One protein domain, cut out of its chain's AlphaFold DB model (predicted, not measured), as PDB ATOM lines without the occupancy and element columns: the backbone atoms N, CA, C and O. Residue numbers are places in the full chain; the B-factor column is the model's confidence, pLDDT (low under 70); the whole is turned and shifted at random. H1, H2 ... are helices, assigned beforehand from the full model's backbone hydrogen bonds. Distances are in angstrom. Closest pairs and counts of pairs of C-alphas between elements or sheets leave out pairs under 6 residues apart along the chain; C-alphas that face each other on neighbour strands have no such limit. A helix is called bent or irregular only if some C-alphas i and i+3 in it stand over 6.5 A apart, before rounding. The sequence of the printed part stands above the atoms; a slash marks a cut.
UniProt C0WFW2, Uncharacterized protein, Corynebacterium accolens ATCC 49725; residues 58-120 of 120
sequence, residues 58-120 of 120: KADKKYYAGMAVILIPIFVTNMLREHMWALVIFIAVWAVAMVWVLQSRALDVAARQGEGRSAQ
ATOM      1  N   LYS A  58      33.930 -43.751 -16.546       78.56
ATOM      2  CA  LYS A  58      33.958 -43.051 -15.260       78.56
ATOM      3  C   LYS A  58      35.302 -42.353 -15.063       78.56
ATOM      4  O   LYS A  58      36.351 -42.861 -15.454       78.56
ATOM      5  N   ALA A  59      35.249 -41.185 -14.434       80.56
ATOM      6  CA  ALA A  59      36.435 -40.461 -14.011       80.56
ATOM      7  C   ALA A  59      37.223 -41.294 -12.989       80.56
ATOM      8  O   ALA A  59      36.684 -41.696 -11.955       80.56
ATOM      9  N   ASP A  60      38.493 -41.548 -13.285       82.19
ATOM     10  CA  ASP A  60      39.413 -42.283 -12.426       82.19
ATOM     11  C   ASP A  60      40.312 -41.320 -11.627       82.19
ATOM     12  O   ASP A  60      40.310 -40.103 -11.825       82.19
ATOM     13  N   LYS A  61      41.108 -41.856 -10.696       84.44
ATOM     14  CA  LYS A  61      42.008 -41.030  -9.871       84.44
ATOM     15  C   LYS A  61      43.027 -40.259 -10.723       84.44
ATOM     16  O   LYS A  61      43.352 -39.126 -10.373       84.44
ATOM     17  N   LYS A  62      43.504 -40.839 -11.838       85.75
ATOM     18  CA  LYS A  62      44.453 -40.166 -12.740       85.75
ATOM     19  C   LYS A  62      43.792 -38.975 -13.428       85.75
ATOM     20  O   LYS A  62      44.412 -37.919 -13.497       85.75
ATOM     21  N   TYR A  63      42.533 -39.100 -13.855       87.12
ATOM     22  CA  TYR A  63      41.770 -37.983 -14.410       87.12
ATOM     23  C   TYR A  63      41.662 -36.807 -13.439       87.12
ATOM     24  O   TYR A  63      41.974 -35.678 -13.818       87.12
ATOM     25  N   TYR A  64      41.292 -37.051 -12.178       86.62
ATOM     26  CA  TYR A  64      41.208 -35.977 -11.181       86.62
ATOM     27  C   TYR A  64      42.568 -35.321 -10.918       86.62
ATOM     28  O   TYR A  64      42.641 -34.096 -10.819       86.62
ATOM     29  N   ALA A  65      43.649 -36.104 -10.870       86.19
ATOM     30  CA  ALA A  65      45.005 -35.570 -10.742       86.19
ATOM     31  C   ALA A  65      45.398 -34.702 -11.953       86.19
ATOM     32  O   ALA A  65      45.909 -33.599 -11.776       86.19
ATOM     33  N   GLY A  66      45.104 -35.151 -13.178       87.50
ATOM     34  CA  GLY A  66      45.354 -34.373 -14.393       87.50
ATOM     35  C   GLY A  66      44.557 -33.069 -14.439       87.50
ATOM     36  O   GLY A  66      45.108 -32.020 -14.768       87.50
ATOM     37  N   MET A  67      43.285 -33.110 -14.037       87.88
ATOM     38  CA  MET A  67      42.446 -31.915 -13.924       87.88
ATOM     39  C   MET A  67      42.988 -30.934 -12.879       87.88
ATOM     40  O   MET A  67      43.049 -29.736 -13.144       87.88
ATOM     41  N   ALA A  68      43.434 -31.424 -11.719       86.12
ATOM     42  CA  ALA A  68      44.038 -30.580 -10.691       86.12
ATOM     43  C   ALA A  68      45.305 -29.879 -11.204       86.12
ATOM     44  O   ALA A  68      45.456 -28.676 -11.008       86.12
ATOM     45  N   VAL A  69      46.178 -30.595 -11.919       88.25
ATOM     46  CA  VAL A  69      47.391 -30.017 -12.522       88.25
ATOM     47  C   VAL A  69      47.051 -28.953 -13.569       88.25
ATOM     48  O   VAL A  69      47.713 -27.924 -13.611       88.25
ATOM     49  N   ILE A  70      46.007 -29.127 -14.382       87.94
ATOM     50  CA  ILE A  70      45.595 -28.083 -15.340       87.94
ATOM     51  C   ILE A  70      45.070 -26.833 -14.632       87.94
ATOM     52  O   ILE A  70      45.330 -25.718 -15.078       87.94
ATOM     53  N   LEU A  71      44.320 -27.007 -13.544       85.31
ATOM     54  CA  LEU A  71      43.611 -25.909 -12.888       85.31
ATOM     55  C   LEU A  71      44.460 -25.168 -11.847       85.31
ATOM     56  O   LEU A  71      44.183 -24.004 -11.560       85.31
ATOM     57  N   ILE A  72      45.507 -25.794 -11.295       81.88
ATOM     58  CA  ILE A  72      46.311 -25.207 -10.213       81.88
ATOM     59  C   ILE A  72      46.936 -23.829 -10.530       81.88
ATOM     60  O   ILE A  72      46.974 -22.998  -9.617       81.88
ATOM     61  N   PRO A  73      47.343 -23.490 -11.775       79.81
ATOM     62  CA  PRO A  73      47.879 -22.162 -12.075       79.81
ATOM     63  C   PRO A  73      46.866 -21.035 -11.860       79.81
ATOM     64  O   PRO A  73      47.275 -19.924 -11.535       79.81
ATOM     65  N   ILE A  74      45.562 -21.308 -11.983       79.75
ATOM     66  CA  ILE A  74      44.500 -20.305 -11.799       79.75
ATOM     67  C   ILE A  74      44.507 -19.764 -10.361       79.75
ATOM     68  O   ILE A  74      44.278 -18.577 -10.138       79.75
ATOM     69  N   PHE A  75      44.811 -20.622  -9.388       74.44
ATOM     70  CA  PHE A  75      44.781 -20.274  -7.967       74.44
ATOM     71  C   PHE A  75      46.136 -19.766  -7.464       74.44
ATOM     72  O   PHE A  75      46.201 -18.809  -6.696       74.44
ATOM     73  N   VAL A  76      47.229 -20.393  -7.907       69.56
ATOM     74  CA  VAL A  76      48.555 -20.189  -7.304       69.56
ATOM     75  C   VAL A  76      49.293 -18.981  -7.888       69.56
ATOM     76  O   VAL A  76      50.035 -18.314  -7.169       69.56
ATOM     77  N   THR A  77      49.061 -18.628  -9.155       66.81
ATOM     78  CA  THR A  77      49.764 -17.496  -9.794       66.81
ATOM     79  C   THR A  77      49.431 -16.150  -9.153       66.81
ATOM     80  O   THR A  77      50.315 -15.307  -9.018       66.81
ATOM     81  N   ASN A  78      48.194 -15.964  -8.681       65.69
ATOM     82  CA  ASN A  78      47.801 -14.751  -7.963       65.69
ATOM     83  C   ASN A  78      48.398 -14.690  -6.546       65.69
ATOM     84  O   ASN A  78      48.814 -13.616  -6.125       65.69
ATOM     85  N   MET A  79      48.513 -15.822  -5.836       65.56
ATOM     86  CA  MET A  79      49.157 -15.867  -4.510       65.56
ATOM     87  C   MET A  79      50.668 -15.616  -4.567       65.56
ATOM     88  O   MET A  79      51.233 -15.073  -3.624       65.56
ATOM     89  N   LEU A  80      51.333 -16.012  -5.655       69.12
ATOM     90  CA  LEU A  80      52.789 -15.900  -5.792       69.12
ATOM     91  C   LEU A  80      53.242 -14.618  -6.509       69.12
ATOM     92  O   LEU A  80      54.436 -14.465  -6.763       69.12
ATOM     93  N   ARG A  81      52.322 -13.693  -6.823       69.25
ATOM     94  CA  ARG A  81      52.613 -12.483  -7.614       69.25
ATOM     95  C   ARG A  81      53.730 -11.628  -7.005       69.25
ATOM     96  O   ARG A  81      54.583 -11.143  -7.738       69.25
ATOM     97  N   GLU A  82      53.768 -11.494  -5.682       75.81
ATOM     98  CA  GLU A  82      54.791 -10.699  -4.979       75.81
ATOM     99  C   GLU A  82      56.112 -11.459  -4.751       75.81
ATOM    100  O   GLU A  82      57.114 -10.876  -4.348       75.81
ATOM    101  N   HIS A  83      56.144 -12.766  -5.031       76.75
ATOM    102  CA  HIS A  83      57.264 -13.652  -4.714       76.75
ATOM    103  C   HIS A  83      57.809 -14.290  -5.996       76.75
ATOM    104  O   HIS A  83      57.635 -15.481  -6.257       76.75
ATOM    105  N   MET A  84      58.507 -13.480  -6.797       75.69
ATOM    106  CA  MET A  84      59.033 -13.851  -8.120       75.69
ATOM    107  C   MET A  84      59.839 -15.163  -8.123       75.69
ATOM    108  O   MET A  84      59.698 -15.979  -9.032       75.69
ATOM    109  N   TRP A  85      60.656 -15.402  -7.095       75.62
ATOM    110  CA  TRP A  85      61.447 -16.630  -6.962       75.62
ATOM    111  C   TRP A  85      60.561 -17.871  -6.746       75.62
ATOM    112  O   TRP A  85      60.804 -18.917  -7.346       75.62
ATOM    113  N   ALA A  86      59.496 -17.746  -5.952       72.44
ATOM    114  CA  ALA A  86      58.543 -18.823  -5.703       72.44
ATOM    115  C   ALA A  86      57.706 -19.121  -6.956       72.44
ATOM    116  O   ALA A  86      57.408 -20.280  -7.241       72.44
ATOM    117  N   LEU A  87      57.392 -18.091  -7.748       77.25
ATOM    118  CA  LEU A  87      56.705 -18.228  -9.031       77.25
ATOM    119  C   LEU A  87      57.540 -19.023 -10.048       77.25
ATOM    120  O   LEU A  87      57.006 -19.908 -10.715       77.25
ATOM    121  N   VAL A  88      58.852 -18.774 -10.133       78.38
ATOM    122  CA  VAL A  88      59.761 -19.537 -11.011       78.38
ATOM    123  C   VAL A  88      59.820 -21.011 -10.606       78.38
ATOM    124  O   VAL A  88      59.698 -21.888 -11.463       78.38
ATOM    125  N   ILE A  89      59.950 -21.297  -9.305       77.69
ATOM    126  CA  ILE A  89      59.943 -22.675  -8.785       77.69
ATOM    127  C   ILE A  89      58.614 -23.359  -9.111       77.69
ATOM    128  O   ILE A  89      58.601 -24.481  -9.616       77.69
ATOM    129  N   PHE A  90      57.496 -22.670  -8.873       83.12
ATOM    130  CA  PHE A  90      56.170 -23.187  -9.183       83.12
ATOM    131  C   PHE A  90      56.025 -23.527 -10.670       83.12
ATOM    132  O   PHE A  90      55.578 -24.624 -10.988       83.12
ATOM    133  N   ILE A  91      56.445 -22.640 -11.577       82.56
ATOM    134  CA  ILE A  91      56.376 -22.882 -13.027       82.56
ATOM    135  C   ILE A  91      57.213 -24.102 -13.422       82.56
ATOM    136  O   ILE A  91      56.739 -24.931 -14.195       82.56
ATOM    137  N   ALA A  92      58.427 -24.245 -12.883       85.56
ATOM    138  CA  ALA A  92      59.290 -25.387 -13.180       85.56
ATOM    139  C   ALA A  92      58.661 -26.713 -12.717       85.56
ATOM    140  O   ALA A  92      58.577 -27.667 -13.492       85.56
ATOM    141  N   VAL A  93      58.155 -26.760 -11.480       83.38
ATOM    142  CA  VAL A  93      57.466 -27.941 -10.931       83.38
ATOM    143  C   VAL A  93      56.187 -28.244 -11.714       83.38
ATOM    144  O   VAL A  93      55.912 -29.397 -12.049       83.38
ATOM    145  N   TRP A  94      55.420 -27.210 -12.053       89.31
ATOM    146  CA  TRP A  94      54.186 -27.342 -12.816       89.31
ATOM    147  C   TRP A  94      54.437 -27.857 -14.235       89.31
ATOM    148  O   TRP A  94      53.709 -28.730 -14.699       89.31
ATOM    149  N   ALA A  95      55.494 -27.394 -14.908       86.25
ATOM    150  CA  ALA A  95      55.868 -27.882 -16.233       86.25
ATOM    151  C   ALA A  95      56.185 -29.387 -16.215       86.25
ATOM    152  O   ALA A  95      55.718 -30.123 -17.084       86.25
ATOM    153  N   VAL A  96      56.901 -29.866 -15.191       89.56
ATOM    154  CA  VAL A  96      57.162 -31.303 -14.998       89.56
ATOM    155  C   VAL A  96      55.858 -32.072 -14.774       89.56
ATOM    156  O   VAL A  96      55.624 -33.096 -15.418       89.56
ATOM    157  N   ALA A  97      54.970 -31.561 -13.918       86.19
ATOM    158  CA  ALA A  97      53.656 -32.164 -13.702       86.19
ATOM    159  C   ALA A  97      52.821 -32.204 -14.995       86.19
ATOM    160  O   ALA A  97      52.135 -33.189 -15.261       86.19
ATOM    161  N   MET A  98      52.918 -31.178 -15.842       89.00
ATOM    162  CA  MET A  98      52.206 -31.115 -17.116       89.00
ATOM    163  C   MET A  98      52.736 -32.141 -18.124       89.00
ATOM    164  O   MET A  98      51.942 -32.797 -18.800       89.00
ATOM    165  N   VAL A  99      54.055 -32.364 -18.180       90.81
ATOM    166  CA  VAL A  99      54.645 -33.458 -18.974       90.81
ATOM    167  C   VAL A  99      54.083 -34.807 -18.525       90.81
ATOM    168  O   VAL A  99      53.667 -35.603 -19.368       90.81
ATOM    169  N   TRP A 100      53.983 -35.042 -17.213       91.00
ATOM    170  CA  TRP A 100      53.360 -36.255 -16.684       91.00
ATOM    171  C   TRP A 100      51.889 -36.391 -17.109       91.00
ATOM    172  O   TRP A 100      51.480 -37.468 -17.544       91.00
ATOM    173  N   VAL A 101      51.089 -35.319 -17.054       89.19
ATOM    174  CA  VAL A 101      49.680 -35.347 -17.495       89.19
ATOM    175  C   VAL A 101      49.556 -35.719 -18.973       89.19
ATOM    176  O   VAL A 101      48.705 -36.535 -19.330       89.19
ATOM    177  N   LEU A 102      50.413 -35.155 -19.829       87.62
ATOM    178  CA  LEU A 102      50.400 -35.432 -21.268       87.62
ATOM    179  C   LEU A 102      50.833 -36.871 -21.581       87.62
ATOM    180  O   LEU A 102      50.215 -37.525 -22.419       87.62
ATOM    181  N   GLN A 103      51.855 -37.388 -20.894       90.00
ATOM    182  CA  GLN A 103      52.365 -38.746 -21.115       90.00
ATOM    183  C   GLN A 103      51.453 -39.833 -20.538       90.00
ATOM    184  O   GLN A 103      51.289 -40.891 -21.139       90.00
ATOM    185  N   SER A 104      50.836 -39.578 -19.384       83.25
ATOM    186  CA  SER A 104      49.988 -40.556 -18.689       83.25
ATOM    187  C   SER A 104      48.626 -40.768 -19.346       83.25
ATOM    188  O   SER A 104      47.867 -41.626 -18.895       83.25
ATOM    189  N   ARG A 105      48.289 -39.984 -20.384       83.62
ATOM    190  CA  ARG A 105      46.954 -39.946 -21.001       83.62
ATOM    191  C   ARG A 105      45.851 -39.716 -19.958       83.62
ATOM    192  O   ARG A 105      44.713 -40.125 -20.163       83.62
ATOM    193  N   ALA A 106      46.166 -39.030 -18.852       82.00
ATOM    194  CA  ALA A 106      45.257 -38.832 -17.718       82.00
ATOM    195  C   ALA A 106      43.916 -38.197 -18.122       82.00
ATOM    196  O   ALA A 106      42.878 -38.451 -17.515       82.00
ATOM    197  N   LEU A 107      43.920 -37.384 -19.177       84.25
ATOM    198  CA  LEU A 107      42.740 -36.678 -19.674       84.25
ATOM    199  C   LEU A 107      42.082 -37.373 -20.874       84.25
ATOM    200  O   LEU A 107      41.007 -36.954 -21.297       84.25
ATOM    201  N   ASP A 108      42.671 -38.455 -21.381       84.00
ATOM    202  CA  ASP A 108      42.176 -39.184 -22.543       84.00
ATOM    203  C   ASP A 108      40.970 -40.062 -22.169       84.00
ATOM    204  O   ASP A 108      41.050 -40.988 -21.360       84.00
ATOM    205  N   VAL A 109      39.826 -39.759 -22.780       76.06
ATOM    206  CA  VAL A 109      38.565 -40.484 -22.584       76.06
ATOM    207  C   VAL A 109      38.640 -41.891 -23.191       76.06
ATOM    208  O   VAL A 109      38.084 -42.833 -22.624       76.06
ATOM    209  N   ALA A 110      39.353 -42.057 -24.310       74.56
ATOM    210  CA  ALA A 110      39.462 -43.334 -25.014       74.56
ATOM    211  C   ALA A 110      40.352 -44.327 -24.252       74.56
ATOM    212  O   ALA A 110      40.034 -45.513 -24.180       74.56
ATOM    213  N   ALA A 111      41.423 -43.837 -23.618       75.62
ATOM    214  CA  ALA A 111      42.269 -44.659 -22.752       75.62
ATOM    215  C   ALA A 111      41.464 -45.266 -21.582       75.62
ATOM    216  O   ALA A 111      41.601 -46.453 -21.289       75.62
ATOM    217  N   ARG A 112      40.546 -44.489 -20.987       75.19
ATOM    218  CA  ARG A 112      39.663 -44.953 -19.899       75.19
ATOM    219  C   ARG A 112      38.589 -45.945 -20.361       75.19
ATOM    220  O   ARG A 112      38.217 -46.838 -19.606       75.19
ATOM    221  N   GLN A 113      38.094 -45.824 -21.597       71.81
ATOM    222  CA  GLN A 113      37.184 -46.822 -22.184       71.81
ATOM    223  C   GLN A 113      37.858 -48.188 -22.374       71.81
ATOM    224  O   GLN A 113      37.205 -49.215 -22.201       71.81
ATOM    225  N   GLY A 114      39.150 -48.198 -22.716       64.62
ATOM    226  CA  GLY A 114      39.946 -49.418 -22.865       64.62
ATOM    227  C   GLY A 114      40.172 -50.145 -21.537       64.62
ATOM    228  O   GLY A 114      39.867 -51.331 -21.444       64.62
ATOM    229  N   GLU A 115      40.618 -49.427 -20.497       62.00
ATOM    230  CA  GLU A 115      40.841 -50.004 -19.156       62.00
ATOM    231  C   GLU A 115      39.548 -50.599 -18.559       62.00
ATOM    232  O   GLU A 115      39.576 -51.676 -17.962       62.00
ATOM    233  N   GLY A 116      38.398 -49.948 -18.776       58.22
ATOM    234  CA  GLY A 116      37.096 -50.445 -18.318       58.22
ATOM    235  C   GLY A 116      36.605 -51.713 -19.030       58.22
ATOM    236  O   GLY A 116      35.881 -52.495 -18.421       58.22
ATOM    237  N   ARG A 117      37.008 -51.942 -20.290       57.50
ATOM    238  CA  ARG A 117      36.692 -53.174 -21.043       57.50
ATOM    239  C   ARG A 117      37.643 -54.328 -20.734       57.50
ATOM    240  O   ARG A 117      37.240 -55.466 -20.905       57.50
ATOM    241  N   SER A 118      38.876 -54.054 -20.310       57.06
ATOM    242  CA  SER A 118      39.836 -55.092 -19.895       57.06
ATOM    243  C   SER A 118      39.629 -55.603 -18.467       57.06
ATOM    244  O   SER A 118      40.239 -56.596 -18.086       57.06
ATOM    245  N   ALA A 119      38.824 -54.902 -17.664       54.16
ATOM    246  CA  ALA A 119      38.511 -55.267 -16.282       54.16
ATOM    247  C   ALA A 119      37.154 -55.992 -16.126       54.16
ATOM    248  O   ALA A 119      36.763 -56.293 -14.997       54.16
ATOM    249  N   GLN A 120      36.443 -56.233 -17.235       48.28
ATOM    250  CA  GLN A 120      35.247 -57.084 -17.332       48.28
ATOM    251  C   GLN A 120      35.625 -58.437 -17.928       48.28
ATOM    252  O   GLN A 120      35.012 -59.435 -17.495       48.28
TER     253      GLN A 120
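This is residues 58 to 120 of the 120 residues of an uncharacterized protein of Corynebacterium accolens ATCC 49725 (UniProt C0WFW2). Two long helices, H2 and H1, lie side by side as a helical hairpin, and a short third helix, H3, extends beyond the hairpin's open end, where H1 begins and H2 ends. H3 adds to the length of the whole, a rod whose C-alphas span 52 by 17 by 13 A along their three main axes. The printed part has 63 residues with three named helices, in the order H1, H2, H3 along the chain, and no named strand; the class is all helix. The whole is loose, with a radius of gyration of the C-alphas of 15.0 A.

The longest helix by residues is H2, residues 84 to 103, and it touches H1, residues 61 to 79, with 7 pairs of C-alphas within 8 A. Their closest C-alphas are those of Gly 66 and Val 101, 5.4 A apart. The two helices run opposite ways at a shallow tilt of 20 degrees, with their centres 10.8 A apart, and they form a helical hairpin. H1 has a kink of 38 degrees near residue 71 and is irregular: C-alphas 70 and 73 are 7.1 A apart, and its line is a rough one. H3, residues 109 to 118, is apart from H1. It is apart from H2 too, although the two follow each other in the chain. In H2 and H3 every O i to N i+4 pair is within hydrogen-bond range, while in H1 10 of 15 are.

H2 has 20 residues, from Met 84, whose C-alpha is at (59.033, -13.851, -8.120), to Gln 103, and measures 28.9 A from first to last C-alpha. H1 has 19 residues, from Lys 61, whose C-alpha is at (42.008, -41.030, -9.871), to Met 79, and measures 26.7 A. H3 has 10 residues, from Val 109 to Ser 118, whose C-alpha is at (39.836, -55.092, -19.895), and measures 14.9 A.

The two C-alphas farthest apart are those of Glu 82, between H1 and H2, and Gln 120, the chain's last residue, at 51.8 A. The C-alphas of Lys 58 and Gln 120, the first and last printed residues, are 14.2 A apart. The printed part has no cut. The link from H1 to H2, 4 residues, and the link from H2 to H3, 5 residues, are both tight. The mean pLDDT of the printed part is 78.4. Residues 76 to 81 and 114 to 120 are under 70, and the mean over H3 is 67.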